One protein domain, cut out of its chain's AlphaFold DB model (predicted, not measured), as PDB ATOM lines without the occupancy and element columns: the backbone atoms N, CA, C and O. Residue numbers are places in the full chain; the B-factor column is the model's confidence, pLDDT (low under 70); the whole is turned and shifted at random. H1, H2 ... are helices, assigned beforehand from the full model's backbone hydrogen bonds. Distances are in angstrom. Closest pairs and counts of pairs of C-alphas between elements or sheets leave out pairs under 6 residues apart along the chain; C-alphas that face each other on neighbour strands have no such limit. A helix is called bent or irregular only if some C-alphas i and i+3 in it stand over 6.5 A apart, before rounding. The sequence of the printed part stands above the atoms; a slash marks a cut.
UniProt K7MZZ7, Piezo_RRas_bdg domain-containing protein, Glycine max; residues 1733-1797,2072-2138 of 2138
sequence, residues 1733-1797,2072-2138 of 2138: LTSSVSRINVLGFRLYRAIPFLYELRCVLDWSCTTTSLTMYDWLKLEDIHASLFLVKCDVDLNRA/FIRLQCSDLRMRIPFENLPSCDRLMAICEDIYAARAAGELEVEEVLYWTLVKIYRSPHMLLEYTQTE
ATOM      1  N   LEU A1733      21.019  14.118  15.488       71.02
ATOM      2  CA  LEU A1733      20.823  12.945  14.623       71.02
ATOM      3  C   LEU A1733      21.812  11.799  14.888       71.02
ATOM      4  O   LEU A1733      21.478  10.660  14.576       71.02
ATOM      5  N   THR A1734      22.993  12.071  15.454       72.97
ATOM      6  CA  THR A1734      24.005  11.042  15.760       72.97
ATOM      7  C   THR A1734      23.970  10.579  17.221       72.97
ATOM      8  O   THR A1734      24.611   9.597  17.575       72.97
ATOM      9  N   SER A1735      23.157  11.221  18.070       72.23
ATOM     10  CA  SER A1735      23.093  10.950  19.516       72.23
ATOM     11  C   SER A1735      22.555   9.569  19.920       72.23
ATOM     12  O   SER A1735      22.773   9.148  21.057       72.23
ATOM     13  N   SER A1736      21.833   8.873  19.036       80.00
ATOM     14  CA  SER A1736      21.326   7.517  19.288       80.00
ATOM     15  C   SER A1736      21.211   6.680  18.013       80.00
ATOM     16  O   SER A1736      20.841   7.179  16.946       80.00
ATOM     17  N   VAL A1737      21.499   5.380  18.131       81.70
ATOM     18  CA  VAL A1737      21.371   4.411  17.037       81.70
ATOM     19  C   VAL A1737      19.906   4.000  16.896       81.70
ATOM     20  O   VAL A1737      19.369   3.219  17.678       81.70
ATOM     21  N   SER A1738      19.225   4.543  15.888       83.26
ATOM     22  CA  SER A1738      17.835   4.199  15.585       83.26
ATOM     23  C   SER A1738      17.595   4.188  14.077       83.26
ATOM     24  O   SER A1738      18.202   4.955  13.332       83.26
ATOM     25  N   ARG A1739      16.659   3.355  13.599       79.98
ATOM     26  CA  ARG A1739      16.289   3.319  12.167       79.98
ATOM     27  C   ARG A1739      15.813   4.681  11.645       79.98
ATOM     28  O   ARG A1739      16.038   4.994  10.479       79.98
ATOM     29  N   ILE A1740      15.178   5.477  12.507       81.84
ATOM     30  CA  ILE A1740      14.701   6.827  12.187       81.84
ATOM     31  C   ILE A1740      15.888   7.785  12.065       81.84
ATOM     32  O   ILE A1740      15.960   8.526  11.091       81.84
ATOM     33  N   ASN A1741      16.851   7.719  12.987       83.53
ATOM     34  CA  ASN A1741      18.052   8.554  12.962       83.53
ATOM     35  C   ASN A1741      18.931   8.234  11.750       83.53
ATOM     36  O   ASN A1741      19.394   9.152  11.087       83.53
ATOM     37  N   VAL A1742      19.079   6.956  11.385       83.35
ATOM     38  CA  VAL A1742      19.780   6.537  10.158       83.35
ATOM     39  C   VAL A1742      19.115   7.108   8.912       83.35
ATOM     40  O   VAL A1742      19.797   7.655   8.048       83.35
ATOM     41  N   LEU A1743      17.788   6.993   8.805       84.79
ATOM     42  CA  LEU A1743      17.048   7.536   7.669       84.79
ATOM     43  C   LEU A1743      17.154   9.067   7.628       84.79
ATOM     44  O   LEU A1743      17.466   9.624   6.580       84.79
ATOM     45  N   GLY A1744      16.966   9.736   8.768       83.46
ATOM     46  CA  GLY A1744      17.085  11.186   8.906       83.46
ATOM     47  C   GLY A1744      18.487  11.705   8.592       83.46
ATOM     48  O   GLY A1744      18.618  12.699   7.890       83.46
ATOM     49  N   PHE A1745      19.539  11.008   9.028       87.60
ATOM     50  CA  PHE A1745      20.930  11.363   8.747       87.60
ATOM     51  C   PHE A1745      21.308  11.125   7.277       87.60
ATOM     52  O   PHE A1745      21.974  11.966   6.675       87.60
ATOM     53  N   ARG A1746      20.822  10.038   6.657       86.52
ATOM     54  CA  ARG A1746      20.970   9.815   5.206       86.52
ATOM     55  C   ARG A1746      20.239  10.879   4.386       86.52
ATOM     56  O   ARG A1746      20.811  11.377   3.427       86.52
ATOM     57  N   LEU A1747      19.017  11.256   4.773       84.09
ATOM     58  CA  LEU A1747      18.275  12.350   4.136       84.09
ATOM     59  C   LEU A1747      18.999  13.690   4.313       84.09
ATOM     60  O   LEU A1747      19.170  14.417   3.345       84.09
ATOM     61  N   TYR A1748      19.496  13.980   5.515       84.35
ATOM     62  CA  TYR A1748      20.282  15.176   5.826       84.35
ATOM     63  C   TYR A1748      21.568  15.279   4.982       84.35
ATOM     64  O   TYR A1748      21.831  16.343   4.425       84.35
ATOM     65  N   ARG A1749      22.317  14.177   4.796       85.49
ATOM     66  CA  ARG A1749      23.469  14.116   3.867       85.49
ATOM     67  C   ARG A1749      23.069  14.166   2.382       85.49
ATOM     68  O   ARG A1749      23.913  14.477   1.552       85.49
ATOM     69  N   ALA A1750      21.820  13.849   2.035       83.88
ATOM     70  CA  ALA A1750      21.322  13.878   0.657       83.88
ATOM     71  C   ALA A1750      20.783  15.253   0.216       83.88
ATOM     72  O   ALA A1750      20.603  15.469  -0.981       83.88
ATOM     73  N   ILE A1751      20.521  16.182   1.146       83.10
ATOM     74  CA  ILE A1751      20.132  17.555   0.792       83.10
ATOM     75  C   ILE A1751      21.376  18.286   0.252       83.10
ATOM     76  O   ILE A1751      22.373  18.387   0.974       83.10
ATOM     77  N   PRO A1752      21.344  18.815  -0.988       83.80
ATOM     78  CA  PRO A1752      22.507  19.450  -1.597       83.80
ATOM     79  C   PRO A1752      22.974  20.657  -0.780       83.80
ATOM     80  O   PRO A1752      22.164  21.431  -0.271       83.80
ATOM     81  N   PHE A1753      24.295  20.801  -0.661       85.47
ATOM     82  CA  PHE A1753      25.013  21.844   0.084       85.47
ATOM     83  C   PHE A1753      24.740  21.943   1.594       85.47
ATOM     84  O   PHE A1753      25.562  22.524   2.285       85.47
ATOM     85  N   LEU A1754      23.660  21.387   2.148       86.00
ATOM     86  CA  LEU A1754      23.283  21.609   3.552       86.00
ATOM     87  C   LEU A1754      24.295  21.001   4.540       86.00
ATOM     88  O   LEU A1754      24.652  21.650   5.524       86.00
ATOM     89  N   TYR A1755      24.797  19.794   4.255       86.41
ATOM     90  CA  TYR A1755      25.886  19.175   5.022       86.41
ATOM     91  C   TYR A1755      27.178  20.005   4.932       86.41
ATOM     92  O   TYR A1755      27.705  20.432   5.957       86.41
ATOM     93  N   GLU A1756      27.616  20.315   3.708       87.41
ATOM     94  CA  GLU A1756      28.855  21.054   3.431       87.41
ATOM     95  C   GLU A1756      28.847  22.465   4.041       87.41
ATOM     96  O   GLU A1756      29.774  22.845   4.750       87.41
ATOM     97  N   LEU A1757      27.768  23.230   3.828       87.59
ATOM     98  CA  LEU A1757      27.590  24.575   4.380       87.59
ATOM     99  C   LEU A1757      27.660  24.562   5.903       87.59
ATOM    100  O   LEU A1757      28.254  25.469   6.479       87.59
ATOM    101  N   ARG A1758      27.103  23.541   6.567       87.55
ATOM    102  CA  ARG A1758      27.278  23.406   8.013       87.55
ATOM    103  C   ARG A1758      28.737  23.141   8.364       87.55
ATOM    104  O   ARG A1758      29.243  23.845   9.224       87.55
ATOM    105  N   CYS A1759      29.406  22.162   7.756       86.58
ATOM    106  CA  CYS A1759      30.792  21.845   8.117       86.58
ATOM    107  C   CYS A1759      31.720  23.059   7.924       86.58
ATOM    108  O   CYS A1759      32.563  23.322   8.778       86.58
ATOM    109  N   VAL A1760      31.503  23.852   6.868       89.58
ATOM    110  CA  VAL A1760      32.206  25.123   6.621       89.58
ATOM    111  C   VAL A1760      31.858  26.193   7.665       89.58
ATOM    112  O   VAL A1760      32.762  26.846   8.183       89.58
ATOM    113  N   LEU A1761      30.575  26.375   8.007       88.00
ATOM    114  CA  LEU A1761      30.149  27.354   9.018       88.00
ATOM    115  C   LEU A1761      30.651  26.992  10.422       88.00
ATOM    116  O   LEU A1761      31.182  27.856  11.117       88.00
ATOM    117  N   ASP A1762      30.535  25.721  10.809       86.26
ATOM    118  CA  ASP A1762      30.995  25.195  12.094       86.26
ATOM    119  C   ASP A1762      32.517  25.386  12.238       86.26
ATOM    120  O   ASP A1762      32.959  25.895  13.268       86.26
ATOM    121  N   TRP A1763      33.311  25.113  11.191       89.62
ATOM    122  CA  TRP A1763      34.746  25.442  11.171       89.62
ATOM    123  C   TRP A1763      35.000  26.956  11.282       89.62
ATOM    124  O   TRP A1763      35.800  27.388  12.104       89.62
ATOM    125  N   SER A1764      34.282  27.785  10.515       89.21
ATOM    126  CA  SER A1764      34.527  29.239  10.464       89.21
ATOM    127  C   SER A1764      34.220  29.997  11.764       89.21
ATOM    128  O   SER A1764      34.748  31.087  11.981       89.21
ATOM    129  N   CYS A1765      33.341  29.456  12.613       84.35
ATOM    130  CA  CYS A1765      32.871  30.107  13.841       84.35
ATOM    131  C   CYS A1765      33.411  29.474  15.133       84.35
ATOM    132  O   CYS A1765      33.197  30.045  16.206       84.35
ATOM    133  N   THR A1766      34.069  28.311  15.066       81.59
ATOM    134  CA  THR A1766      34.637  27.637  16.246       81.59
ATOM    135  C   THR A1766      36.147  27.836  16.339       81.59
ATOM    136  O   THR A1766      36.846  28.021  15.349       81.59
ATOM    137  N   THR A1767      36.667  27.830  17.565       85.79
ATOM    138  CA  THR A1767      38.109  27.865  17.831       85.79
ATOM    139  C   THR A1767      38.654  26.441  17.777       85.79
ATOM    140  O   THR A1767      38.303  25.636  18.638       85.79
ATOM    141  N   THR A1768      39.483  26.141  16.780       87.65
ATOM    142  CA  THR A1768      40.084  24.820  16.523       87.65
ATOM    143  C   THR A1768      41.541  24.982  16.078       87.65
ATOM    144  O   THR A1768      41.880  25.995  15.462       87.65
ATOM    145  N   SER A1769      42.401  24.006  16.381       90.05
ATOM    146  CA  SER A1769      43.759  23.903  15.808       90.05
ATOM    147  C   SER A1769      43.777  23.330  14.383       90.05
ATOM    148  O   SER A1769      44.781  23.450  13.682       90.05
ATOM    149  N   LEU A1770      42.680  22.719  13.925       90.38
ATOM    150  CA  LEU A1770      42.632  21.985  12.661       90.38
ATOM    151  C   LEU A1770      42.449  22.905  11.446       90.38
ATOM    152  O   LEU A1770      41.645  23.844  11.444       90.38
ATOM    153  N   THR A1771      43.134  22.579  10.346       91.71
ATOM    154  CA  THR A1771      42.880  23.240   9.058       91.71
ATOM    155  C   THR A1771      41.472  22.908   8.545       91.71
ATOM    156  O   THR A1771      40.904  21.871   8.890       91.71
ATOM    157  N   MET A1772      40.913  23.738   7.658       89.76
ATOM    158  CA  MET A1772      39.600  23.489   7.037       89.76
ATOM    159  C   MET A1772      39.491  22.083   6.420       89.76
ATOM    160  O   MET A1772      38.473  21.410   6.562       89.76
ATOM    161  N   TYR A1773      40.546  21.618   5.744       90.74
ATOM    162  CA  TYR A1773      40.566  20.289   5.134       90.74
ATOM    163  C   TYR A1773      40.651  19.170   6.173       90.74
ATOM    164  O   TYR A1773      40.111  18.093   5.945       90.74
ATOM    165  N   ASP A1774      41.318  19.405   7.299       92.44
ATOM    166  CA  ASP A1774      41.418  18.443   8.398       92.44
ATOM    167  C   ASP A1774      40.105  18.339   9.183       92.44
ATOM    168  O   ASP A1774      39.658  17.235   9.495       92.44
ATOM    169  N   TRP A1775      39.410  19.463   9.368       90.79
ATOM    170  CA  TRP A1775      38.037  19.493   9.869       90.79
ATOM    171  C   TRP A1775      37.074  18.705   8.969       90.79
ATOM    172  O   TRP A1775      36.321  17.862   9.456       90.79
ATOM    173  N   LEU A1776      37.106  18.935   7.650       91.01
ATOM    174  CA  LEU A1776      36.241  18.219   6.702       91.01
ATOM    175  C   LEU A1776      36.510  16.703   6.697       91.01
ATOM    176  O   LEU A1776      35.561  15.922   6.629       91.01
ATOM    177  N   LYS A1777      37.776  16.277   6.830       91.64
ATOM    178  CA  LYS A1777      38.128  14.854   7.010       91.64
ATOM    179  C   LYS A1777      37.560  14.294   8.314       91.64
ATOM    180  O   LYS A1777      36.977  13.216   8.285       91.64
ATOM    181  N   LEU A1778      37.717  15.004   9.436       91.23
ATOM    182  CA  LEU A1778      37.203  14.581  10.743       91.23
ATOM    183  C   LEU A1778      35.678  14.387  10.713       91.23
ATOM    184  O   LEU A1778      35.186  13.354  11.162       91.23
ATOM    185  N   GLU A1779      34.938  15.344  10.147       89.65
ATOM    186  CA  GLU A1779      33.477  15.262  10.025       89.65
ATOM    187  C   GLU A1779      33.032  14.105   9.111       89.65
ATOM    188  O   GLU A1779      32.107  13.379   9.469       89.65
ATOM    189  N   ASP A1780      33.687  13.861   7.965       89.78
ATOM    190  CA  ASP A1780      33.337  12.718   7.101       89.78
ATOM    191  C   ASP A1780      33.734  11.358   7.712       89.78
ATOM    192  O   ASP A1780      32.990  10.379   7.587       89.78
ATOM    193  N   ILE A1781      34.841  11.294   8.463       90.66
ATOM    194  CA  ILE A1781      35.211  10.127   9.282       90.66
ATOM    195  C   ILE A1781      34.132   9.859  10.341       90.66
ATOM    196  O   ILE A1781      33.604   8.750  10.409       90.66
ATOM    197  N   HIS A1782      33.719  10.866  11.113       89.08
ATOM    198  CA  HIS A1782      32.661  10.705  12.114       89.08
ATOM    199  C   HIS A1782      31.318  10.301  11.469       89.08
ATOM    200  O   HIS A1782      30.647   9.370  11.924       89.08
ATOM    201  N   ALA A1783      30.945  10.940  10.356       88.61
ATOM    202  CA  ALA A1783      29.711  10.664   9.624       88.61
ATOM    203  C   ALA A1783      29.679   9.277   8.958       88.61
ATOM    204  O   ALA A1783      28.599   8.693   8.814       88.61
ATOM    205  N   SER A1784      30.825   8.747   8.525       88.44
ATOM    206  CA  SER A1784      30.940   7.387   7.987       88.44
ATOM    207  C   SER A1784      30.939   6.342   9.105       88.44
ATOM    208  O   SER A1784      30.128   5.417   9.044       88.44
ATOM    209  N   LEU A1785      31.716   6.534  10.178       89.85
ATOM    210  CA  LEU A1785      31.705   5.664  11.365       89.85
ATOM    211  C   LEU A1785      30.305   5.535  11.981       89.85
ATOM    212  O   LEU A1785      29.877   4.428  12.303       89.85
ATOM    213  N   PHE A1786      29.547   6.633  12.081       88.71
ATOM    214  CA  PHE A1786      28.161   6.591  12.556       88.71
ATOM    215  C   PHE A1786      27.253   5.722  11.669       88.71
ATOM    216  O   PHE A1786      26.437   4.947  12.176       88.71
ATOM    217  N   LEU A1787      27.401   5.807  10.341       89.66
ATOM    218  CA  LEU A1787      26.643   4.975   9.402       89.66
ATOM    219  C   LEU A1787      27.043   3.494   9.474       89.66
ATOM    220  O   LEU A1787      26.156   2.644   9.369       89.66
ATOM    221  N   VAL A1788      28.331   3.191   9.683       89.09
ATOM    222  CA  VAL A1788      28.841   1.822   9.873       89.09
ATOM    223  C   VAL A1788      28.300   1.224  11.170       89.09
ATOM    224  O   VAL A1788      27.673   0.168  11.116       89.09
ATOM    225  N   LYS A1789      28.424   1.930  12.305       89.01
ATOM    226  CA  LYS A1789      27.857   1.513  13.602       89.01
ATOM    227  C   LYS A1789      26.376   1.168  13.486       89.01
ATOM    228  O   LYS A1789      25.934   0.092  13.875       89.01
ATOM    229  N   CYS A1790      25.611   2.043  12.840       87.30
ATOM    230  CA  CYS A1790      24.194   1.807  12.617       87.30
ATOM    231  C   CYS A1790      23.883   0.590  11.722       87.30
ATOM    232  O   CYS A1790      22.841  -0.036  11.909       87.30
ATOM    233  N   ASP A1791      24.724   0.259  10.737       87.31
ATOM    234  CA  ASP A1791      24.554  -0.952   9.919       87.31
ATOM    235  C   ASP A1791      24.886  -2.221  10.716       87.31
ATOM    236  O   ASP A1791      24.133  -3.199  10.656       87.31
ATOM    237  N   VAL A1792      25.959  -2.179  11.515       86.16
ATOM    238  CA  VAL A1792      26.349  -3.246  12.447       86.16
ATOM    239  C   VAL A1792      25.199  -3.549  13.417       86.16
ATOM    240  O   VAL A1792      24.671  -4.664  13.400       86.16
ATOM    241  N   ASP A1793      24.720  -2.544  14.149       85.41
ATOM    242  CA  ASP A1793      23.705  -2.699  15.201       85.41
ATOM    243  C   ASP A1793      22.307  -3.068  14.668       85.41
ATOM    244  O   ASP A1793      21.576  -3.858  15.273       85.41
ATOM    245  N   LEU A1794      21.874  -2.488  13.537       84.53
ATOM    246  CA  LEU A1794      20.483  -2.621  13.071       84.53
ATOM    247  C   LEU A1794      20.270  -3.713  12.020       84.53
ATOM    248  O   LEU A1794      19.152  -4.243  11.933       84.53
ATOM    249  N   ASN A1795      21.290  -4.009  11.207       79.33
ATOM    250  CA  ASN A1795      21.194  -4.948  10.089       79.33
ATOM    251  C   ASN A1795      22.041  -6.203  10.327       79.33
ATOM    252  O   ASN A1795      21.495  -7.304  10.227       79.33
ATOM    253  N   ARG A1796      23.333  -6.062  10.663       81.47
ATOM    254  CA  ARG A1796      24.243  -7.212  10.820       81.47
ATOM    255  C   ARG A1796      23.905  -8.026  12.067       81.47
ATOM    256  O   ARG A1796      23.671  -9.222  11.941       81.47
ATOM    257  N   ALA A1797      23.730  -7.380  13.222       79.52
ATOM    258  CA  ALA A1797      23.355  -8.041  14.478       79.52
ATOM    259  C   ALA A1797      22.006  -8.792  14.409       79.52
ATOM    260  O   ALA A1797      21.780  -9.750  15.144       79.52
ATOM    261  N   PHE A2072      27.085   8.840 -13.686       81.46
ATOM    262  CA  PHE A2072      26.826   8.976 -12.250       81.46
ATOM    263  C   PHE A2072      26.530   7.624 -11.580       81.46
ATOM    264  O   PHE A2072      27.149   7.287 -10.574       81.46
ATOM    265  N   ILE A2073      25.668   6.801 -12.185       81.99
ATOM    266  CA  ILE A2073      25.387   5.434 -11.715       81.99
ATOM    267  C   ILE A2073      26.669   4.587 -11.741       81.99
ATOM    268  O   ILE A2073      26.968   3.878 -10.782       81.99
ATOM    269  N   ARG A2074      27.475   4.696 -12.807       84.08
ATOM    270  CA  ARG A2074      28.753   3.977 -12.913       84.08
ATOM    271  C   ARG A2074      29.740   4.362 -11.805       84.08
ATOM    272  O   ARG A2074      30.379   3.461 -11.273       84.08
ATOM    273  N   LEU A2075      29.833   5.646 -11.446       79.06
ATOM    274  CA  LEU A2075      30.673   6.141 -10.343       79.06
ATOM    275  C   LEU A2075      30.247   5.559  -8.984       79.06
ATOM    276  O   LEU A2075      31.092   5.149  -8.194       79.06
ATOM    277  N   GLN A2076      28.939   5.443  -8.728       76.73
ATOM    278  CA  GLN A2076      28.439   4.816  -7.495       76.73
ATOM    279  C   GLN A2076      28.803   3.325  -7.387       76.73
ATOM    280  O   GLN A2076      28.947   2.813  -6.279       76.73
ATOM    281  N   CYS A2077      28.964   2.623  -8.514       80.13
ATOM    282  CA  CYS A2077      29.313   1.201  -8.529       80.13
ATOM    283  C   CYS A2077      30.824   0.921  -8.605       80.13
ATOM    284  O   CYS A2077      31.259  -0.103  -8.078       80.13
ATOM    285  N   SER A2078      31.631   1.774  -9.250       79.65
ATOM    286  CA  SER A2078      33.077   1.536  -9.419       79.65
ATOM    287  C   SER A2078      33.853   1.596  -8.108       79.65
ATOM    288  O   SER A2078      34.777   0.810  -7.892       79.65
ATOM    289  N   ASP A2079      33.459   2.508  -7.224       74.17
ATOM    290  CA  ASP A2079      34.293   2.914  -6.092       74.17
ATOM    291  C   ASP A2079      34.098   2.024  -4.857       74.17
ATOM    292  O   ASP A2079      34.899   2.078  -3.923       74.17
ATOM    293  N   LEU A2080      33.077   1.155  -4.863       82.39
ATOM    294  CA  LEU A2080      32.726   0.269  -3.746       82.39
ATOM    295  C   LEU A2080      33.919  -0.569  -3.264       82.39
ATOM    296  O   LEU A2080      34.125  -0.702  -2.062       82.39
ATOM    297  N   ARG A2081      34.763  -1.072  -4.181       84.80
ATOM    298  CA  ARG A2081      35.963  -1.855  -3.826       84.80
ATOM    299  C   ARG A2081      36.935  -1.072  -2.938       84.80
ATOM    300  O   ARG A2081      37.525  -1.664  -2.039       84.80
ATOM    301  N   MET A2082      37.117   0.223  -3.192       83.54
ATOM    302  CA  MET A2082      38.085   1.052  -2.462       83.54
ATOM    303  C   MET A2082      37.591   1.439  -1.063       83.54
ATOM    304  O   MET A2082      38.402   1.782  -0.207       83.54
ATOM    305  N   ARG A2083      36.277   1.362  -0.814       85.64
ATOM    306  CA  ARG A2083      35.654   1.730   0.467       85.64
ATOM    307  C   ARG A2083      35.576   0.582   1.473       85.64
ATOM    308  O   ARG A2083      35.438   0.843   2.664       85.64
ATOM    309  N   ILE A2084      35.723  -0.669   1.021       86.46
ATOM    310  CA  ILE A2084      35.652  -1.879   1.862       86.46
ATOM    311  C   ILE A2084      36.455  -1.766   3.177       86.46
ATOM    312  O   ILE A2084      35.868  -2.097   4.207       86.46
ATOM    313  N   PRO A2085      37.720  -1.284   3.203       86.88
ATOM    314  CA  PRO A2085      38.502  -1.196   4.443       86.88
ATOM    315  C   PRO A2085      37.928  -0.239   5.496       86.88
ATOM    316  O   PRO A2085      38.263  -0.364   6.666       86.88
ATOM    317  N   PHE A2086      37.082   0.712   5.088       84.86
ATOM    318  CA  PHE A2086      36.527   1.757   5.951       84.86
ATOM    319  C   PHE A2086      35.038   1.529   6.267       84.86
ATOM    320  O   PHE A2086      34.562   1.943   7.319       84.86
ATOM    321  N   GLU A2087      34.297   0.854   5.378       84.93
ATOM    322  CA  GLU A2087      32.866   0.553   5.553       84.93
ATOM    323  C   GLU A2087      32.598  -0.801   6.248       84.93
ATOM    324  O   GLU A2087      31.540  -0.987   6.849       84.93
ATOM    325  N   ASN A2088      33.526  -1.767   6.184       85.22
ATOM    326  CA  ASN A2088      33.328  -3.123   6.720       85.22
ATOM    327  C   ASN A2088      34.145  -3.410   7.988       85.22
ATOM    328  O   ASN A2088      34.840  -4.419   8.074       85.22
ATOM    329  N   LEU A2089      34.009  -2.536   8.985       86.84
ATOM    330  CA  LEU A2089      34.627  -2.699  10.306       86.84
ATOM    331  C   LEU A2089      33.802  -3.666  11.197       86.84
ATOM    332  O   LEU A2089      32.570  -3.663  11.079       86.84
ATOM    333  N   PRO A2090      34.429  -4.488  12.071       81.65
ATOM    334  CA  PRO A2090      33.713  -5.365  13.010       81.65
ATOM    335  C   PRO A2090      33.053  -4.580  14.151       81.65
ATOM    336  O   PRO A2090      31.849  -4.698  14.367       81.65
ATOM    337  N   SER A2091      33.833  -3.737  14.831       83.92
ATOM    338  CA  SER A2091      33.379  -2.751  15.815       83.92
ATOM    339  C   SER A2091      33.942  -1.373  15.457       83.92
ATOM    340  O   SER A2091      34.929  -1.262  14.736       83.92
ATOM    341  N   CYS A2092      33.303  -0.296  15.905       86.90
ATOM    342  CA  CYS A2092      33.771   1.069  15.619       86.90
ATOM    343  C   CYS A2092      33.693   2.013  16.828       86.90
ATOM    344  O   CYS A2092      33.979   3.202  16.697       86.90
ATOM    345  N   ASP A2093      33.376   1.489  18.015       84.48
ATOM    346  CA  ASP A2093      33.205   2.280  19.238       84.48
ATOM    347  C   ASP A2093      34.491   2.975  19.688       84.48
ATOM    348  O   ASP A2093      34.446   4.149  20.038       84.48
ATOM    349  N   ARG A2094      35.648   2.306  19.585       83.51
ATOM    350  CA  ARG A2094      36.964   2.894  19.904       83.51
ATOM    351  C   ARG A2094      37.285   4.105  19.018       83.51
ATOM    352  O   ARG A2094      37.718   5.139  19.514       83.51
ATOM    353  N   LEU A2095      37.015   4.010  17.714       87.66
ATOM    354  CA  LEU A2095      37.206   5.118  16.766       87.66
ATOM    355  C   LEU A2095      36.196   6.251  16.993       87.66
ATOM    356  O   LEU A2095      36.526   7.425  16.829       87.66
ATOM    357  N   MET A2096      34.966   5.904  17.376       86.02
ATOM    358  CA  MET A2096      33.915   6.873  17.675       86.02
ATOM    359  C   MET A2096      34.208   7.642  18.966       86.02
ATOM    360  O   MET A2096      34.040   8.857  18.972       86.02
ATOM    361  N   ALA A2097      34.726   6.965  19.997       82.13
ATOM    362  CA  ALA A2097      35.211   7.586  21.227       82.13
ATOM    363  C   ALA A2097      36.310   8.617  20.931       82.13
ATOM    364  O   ALA A2097      36.149   9.769  21.305       82.13
ATOM    365  N   ILE A2098      37.327   8.273  20.125       86.14
ATOM    366  CA  ILE A2098      38.371   9.231  19.701       86.14
ATOM    367  C   ILE A2098      37.764  10.471  19.011       86.14
ATOM    368  O   ILE A2098      38.229  11.589  19.225       86.14
ATOM    369  N   CYS A2099      36.706  10.314  18.208       86.86
ATOM    370  CA  CYS A2099      36.013  11.460  17.605       86.86
ATOM    371  C   CYS A2099      35.273  12.310  18.658       86.86
ATOM    372  O   CYS A2099      35.361  13.537  18.624       86.86
ATOM    373  N   GLU A2100      34.555  11.679  19.594       80.59
ATOM    374  CA  GLU A2100      33.872  12.359  20.707       80.59
ATOM    375  C   GLU A2100      34.860  13.083  21.640       80.59
ATOM    376  O   GLU A2100      34.592  14.208  22.067       80.59
ATOM    377  N   ASP A2101      36.034  12.497  21.859       80.20
ATOM    378  CA  ASP A2101      37.149  13.042  22.632       80.20
ATOM    379  C   ASP A2101      37.782  14.273  21.951       80.20
ATOM    380  O   ASP A2101      38.045  15.278  22.615       80.20
ATOM    381  N   ILE A2102      37.945  14.265  20.619       86.38
ATOM    382  CA  ILE A2102      38.366  15.450  19.842       86.38
ATOM    383  C   ILE A2102      37.350  16.592  20.006       86.38
ATOM    384  O   ILE A2102      37.728  17.743  20.245       86.38
ATOM    385  N   TYR A2103      36.049  16.289  19.929       82.33
ATOM    386  CA  TYR A2103      34.996  17.278  20.179       82.33
ATOM    387  C   TYR A2103      35.004  17.786  21.636       82.33
ATOM    388  O   TYR A2103      34.728  18.966  21.869       82.33
ATOM    389  N   ALA A2104      35.352  16.941  22.612       75.36
ATOM    390  CA  ALA A2104      35.478  17.317  24.022       75.36
ATOM    391  C   ALA A2104      36.699  18.219  24.296       75.36
ATOM    392  O   ALA A2104      36.568  19.219  25.007       75.36
ATOM    393  N   ALA A2105      37.853  17.940  23.685       79.10
ATOM    394  CA  ALA A2105      39.045  18.790  23.770       79.10
ATOM    395  C   ALA A2105      38.777  20.193  23.193       79.10
ATOM    396  O   ALA A2105      39.004  21.209  23.859       79.10
ATOM    397  N   ARG A2106      38.165  20.258  22.001       83.46
ATOM    398  CA  ARG A2106      37.717  21.510  21.362       83.46
ATOM    399  C   ARG A2106      36.695  22.271  22.215       83.46
ATOM    400  O   ARG A2106      36.739  23.497  22.306       83.46
ATOM    401  N   ALA A2107      35.787  21.557  22.878       73.14
ATOM    402  CA  ALA A2107      34.814  22.129  23.807       73.14
ATOM    403  C   ALA A2107      35.439  22.772  25.056       73.14
ATOM    404  O   ALA A2107      34.891  23.757  25.558       73.14
ATOM    405  N   ALA A2108      36.545  22.214  25.552       72.29
ATOM    406  CA  ALA A2108      37.312  22.753  26.672       72.29
ATOM    407  C   ALA A2108      38.260  23.898  26.260       72.29
ATOM    408  O   ALA A2108      38.649  24.701  27.104       72.29
ATOM    409  N   GLY A2109      38.592  24.003  24.967       77.73
ATOM    410  CA  GLY A2109      39.591  24.939  24.442       77.73
ATOM    411  C   GLY A2109      41.025  24.398  24.490       77.73
ATOM    412  O   GLY A2109      41.972  25.169  24.359       77.73
ATOM    413  N   GLU A2110      41.200  23.087  24.668       81.35
ATOM    414  CA  GLU A2110      42.507  22.428  24.760       81.35
ATOM    415  C   GLU A2110      43.003  22.003  23.371       81.35
ATOM    416  O   GLU A2110      43.007  20.826  23.005       81.35
ATOM    417  N   LEU A2111      43.397  23.002  22.577       86.14
ATOM    418  CA  LEU A2111      43.720  22.858  21.151       86.14
ATOM    419  C   LEU A2111      44.918  21.926  20.861       86.14
ATOM    420  O   LEU A2111      44.986  21.334  19.785       86.14
ATOM    421  N   GLU A2112      45.835  21.765  21.821       85.62
ATOM    422  CA  GLU A2112      46.956  20.814  21.739       85.62
ATOM    423  C   GLU A2112      46.464  19.357  21.772       85.62
ATOM    424  O   GLU A2112      46.896  18.526  20.975       85.62
ATOM    425  N   VAL A2113      45.508  19.050  22.659       82.34
ATOM    426  CA  VAL A2113      44.915  17.708  22.788       82.34
ATOM    427  C   VAL A2113      44.054  17.391  21.562       82.34
ATOM    428  O   VAL A2113      44.102  16.274  21.052       82.34
ATOM    429  N   GLU A2114      43.326  18.385  21.037       87.51
ATOM    430  CA  GLU A2114      42.612  18.283  19.756       87.51
ATOM    431  C   GLU A2114      43.552  17.868  18.609       87.51
ATOM    432  O   GLU A2114      43.245  16.926  17.874       87.51
ATOM    433  N   GLU A2115      44.699  18.538  18.467       89.63
ATOM    434  CA  GLU A2115      45.654  18.264  17.390       89.63
ATOM    435  C   GLU A2115      46.290  16.869  17.530       89.63
ATOM    436  O   GLU A2115      46.339  16.107  16.559       89.63
ATOM    437  N   VAL A2116      46.726  16.488  18.736       87.29
ATOM    438  CA  VAL A2116      47.348  15.175  18.992       87.29
ATOM    439  C   VAL A2116      46.367  14.022  18.750       87.29
ATOM    440  O   VAL A2116      46.727  13.026  18.109       87.29
ATOM    441  N   LEU A2117      45.115  14.145  19.204       86.08
ATOM    442  CA  LEU A2117      44.083  13.133  18.959       86.08
ATOM    443  C   LEU A2117      43.724  13.039  17.470       86.08
ATOM    444  O   LEU A2117      43.589  11.932  16.945       86.08
ATOM    445  N   TYR A2118      43.639  14.169  16.762       91.27
ATOM    446  CA  TYR A2118      43.414  14.178  15.318       91.27
ATOM    447  C   TYR A2118      44.545  13.470  14.552       91.27
ATOM    448  O   TYR A2118      44.274  12.581  13.742       91.27
ATOM    449  N   TRP A2119      45.813  13.776  14.843       93.06
ATOM    450  CA  TRP A2119      46.943  13.074  14.219       93.06
ATOM    451  C   TRP A2119      46.982  11.582  14.568       93.06
ATOM    452  O   TRP A2119      47.359  10.767  13.723       93.06
ATOM    453  N   THR A2120      46.535  11.202  15.768       86.60
ATOM    454  CA  THR A2120      46.385   9.796  16.174       86.60
ATOM    455  C   THR A2120      45.311   9.088  15.340       86.60
ATOM    456  O   THR A2120      45.581   8.030  14.768       86.60
ATOM    457  N   LEU A2121      44.136   9.703  15.166       89.67
ATOM    458  CA  LEU A2121      43.062   9.201  14.300       89.67
ATOM    459  C   LEU A2121      43.534   9.046  12.842       89.67
ATOM    460  O   LEU A2121      43.332   7.998  12.227       89.67
ATOM    461  N   VAL A2122      44.233  10.051  12.303       90.43
ATOM    462  CA  VAL A2122      44.819  10.011  10.951       90.43
ATOM    463  C   VAL A2122      45.870   8.903  10.822       90.43
ATOM    464  O   VAL A2122      45.918   8.229   9.792       90.43
ATOM    465  N   LYS A2123      46.695   8.661  11.851       88.94
ATOM    466  CA  LYS A2123      47.685   7.569  11.866       88.94
ATOM    467  C   LYS A2123      47.010   6.196  11.785       88.94
ATOM    468  O   LYS A2123      47.455   5.361  10.994       88.94
ATOM    469  N   ILE A2124      45.920   5.989  12.530       89.02
ATOM    470  CA  ILE A2124      45.111   4.760  12.472       89.02
ATOM    471  C   ILE A2124      44.513   4.592  11.065       89.02
ATOM    472  O   ILE A2124      44.751   3.578  10.417       89.02
ATOM    473  N   TYR A2125      43.843   5.615  10.522       88.13
ATOM    474  CA  TYR A2125      43.254   5.558   9.172       88.13
ATOM    475  C   TYR A2125      44.279   5.373   8.040       88.13
ATOM    476  O   TYR A2125      43.961   4.780   7.008       88.13
ATOM    477  N   ARG A2126      45.518   5.850   8.215       89.05
ATOM    478  CA  ARG A2126      46.614   5.680   7.244       89.05
ATOM    479  C   ARG A2126      47.157   4.248   7.197       89.05
ATOM    480  O   ARG A2126      47.803   3.888   6.213       89.05
ATOM    481  N   SER A2127      46.928   3.441   8.233       87.00
ATOM    482  CA  SER A2127      47.475   2.089   8.359       87.00
ATOM    483  C   SER A2127      46.355   1.054   8.557       87.00
ATOM    484  O   SER A2127      45.861   0.884   9.669       87.00
ATOM    485  N   PRO A2128      45.955   0.302   7.509       85.87
ATOM    486  CA  PRO A2128      44.829  -0.633   7.608       85.87
ATOM    487  C   PRO A2128      45.058  -1.767   8.622       85.87
ATOM    488  O   PRO A2128      44.090  -2.354   9.086       85.87
ATOM    489  N   HIS A2129      46.314  -2.048   8.992       86.22
ATOM    490  CA  HIS A2129      46.668  -2.959  10.087       86.22
ATOM    491  C   HIS A2129      46.190  -2.425  11.445       86.22
ATOM    492  O   HIS A2129      45.363  -3.063  12.088       86.22
ATOM    493  N   MET A2130      46.619  -1.210  11.816       82.96
ATOM    494  CA  MET A2130      46.192  -0.546  13.053       82.96
ATOM    495  C   MET A2130      44.675  -0.354  13.078       82.96
ATOM    496  O   MET A2130      44.052  -0.534  14.116       82.96
ATOM    497  N   LEU A2131      44.066  -0.003  11.937       86.81
ATOM    498  CA  LEU A2131      42.612   0.124  11.821       86.81
ATOM    499  C   LEU A2131      41.903  -1.202  12.135       86.81
ATOM    500  O   LEU A2131      40.877  -1.189  12.806       86.81
ATOM    501  N   LEU A2132      42.445  -2.338  11.686       85.48
ATOM    502  CA  LEU A2132      41.892  -3.662  11.966       85.48
ATOM    503  C   LEU A2132      42.067  -4.030  13.448       85.48
ATOM    504  O   LEU A2132      41.088  -4.401  14.086       85.48
ATOM    505  N   GLU A2133      43.257  -3.847  14.024       83.85
ATOM    506  CA  GLU A2133      43.523  -4.083  15.457       83.85
ATOM    507  C   GLU A2133      42.623  -3.229  16.369       83.85
ATOM    508  O   GLU A2133      42.025  -3.736  17.314       83.85
ATOM    509  N   TYR A2134      42.438  -1.943  16.050       78.99
ATOM    510  CA  TYR A2134      41.558  -1.039  16.807       78.99
ATOM    511  C   TYR A2134      40.058  -1.332  16.642       78.99
ATOM    512  O   TYR A2134      39.251  -0.743  17.364       78.99
ATOM    513  N   THR A2135      39.668  -2.195  15.698       83.95
ATOM    514  CA  THR A2135      38.258  -2.506  15.390       83.95
ATOM    515  C   THR A2135      37.882  -3.972  15.610       83.95
ATOM    516  O   THR A2135      36.706  -4.325  15.469       83.95
ATOM    517  N   GLN A2136      38.830  -4.819  16.022       78.80
ATOM    518  CA  GLN A2136      38.537  -6.135  16.587       78.80
ATOM    519  C   GLN A2136      37.695  -5.993  17.865       78.80
ATOM    520  O   GLN A2136      37.908  -5.095  18.679       78.80
ATOM    521  N   THR A2137      36.709  -6.875  18.008       64.34
ATOM    522  CA  THR A2137      35.959  -7.070  19.252       64.34
ATOM    523  C   THR A2137      36.788  -7.928  20.201       64.34
ATOM    524  O   THR A2137      37.205  -9.012  19.789       64.34
ATOM    525  N   GLU A2138      36.987  -7.454  21.432       47.25
ATOM    526  CA  GLU A2138      37.437  -8.279  22.569       47.25
ATOM    527  C   GLU A2138      36.396  -9.348  22.946       47.25
ATOM    528  O   GLU A2138      35.186  -9.088  22.738       47.25
TER     529      GLU A2138
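This is residues 1733 to 1797 and 2072 to 2138 of the 2138 residues of the protein "Piezo_RRas_bdg domain-containing protein" of Glycine max (UniProt K7MZZ7). A long helix, H3, runs through the middle of a helical body; H1 and H2 form an L along one of its sides, and the hairpin of H6 and H7 packs on another through H6. H8 turns off the end of H7, while residues 2072 to 2084, with H4 and part of H5, stick out. The printed part has 132 residues with eight named helices, H1 to H8 in order, and no named strand: all helix. It is compact and rounded, with a radius of gyration of the C-alphas of 15.4 A and spans of 38 by 38 by 29 A.

H1, residues 1739 to 1750, and H2, residues 1754 to 1765, only just touch, with 3 pairs of C-alphas within 8 A, and only at the corner; Arg 1749 and Tyr 1755 have the closest C-alphas, 5.7 A apart. The hub is H3, residues 1772 to 1796, whose residues 1772 to 1779 touch H2 at a steep tilt of 47 degrees, closest at the C-alphas of Trp 1763 and Met 1772, 6.7 A. H6, residues 2093 to 2108, touches H3 at a steep tilt of 40 degrees, closest at the C-alphas of His 1782 and Cys 2099, 6.5 A. H7, residues 2111 to 2126, forms a hairpin with H6 at a shallow tilt of 22 degrees, opposite ways; the C-alphas of Ile 2102 and Glu 2114 are closest, 5.1 A. H4, residues 2072 to 2078, and H5, residues 2080 to 2087, meet only through their link. Every O i to N i+4 pair is within hydrogen-bond range in H1, H2, H3, H4, H6, H7 and H8, residues 2128 to 2133; in H5 it is 2 of 4.

H1 begins at C-alpha 1739 (16.289, 3.319, 12.167). H3 is 34.5 A long, H6 22.2 A and H7 22.3 A. H5 is irregular, with C-alphas 2082 and 2085 7.3 A apart. H8 ends at C-alpha 2133 (43.523, -4.083, 15.457).

The C-alphas of Arg 2074 and Ala 2108 are farthest apart, 44.6 A. Residues 1798 to 2071 are not printed; C-alphas 1797 and 2072 are 31.9 A apart across the cut. Of the links printed whole, none is long. Residues 2137 to 2138 have pLDDT under 70.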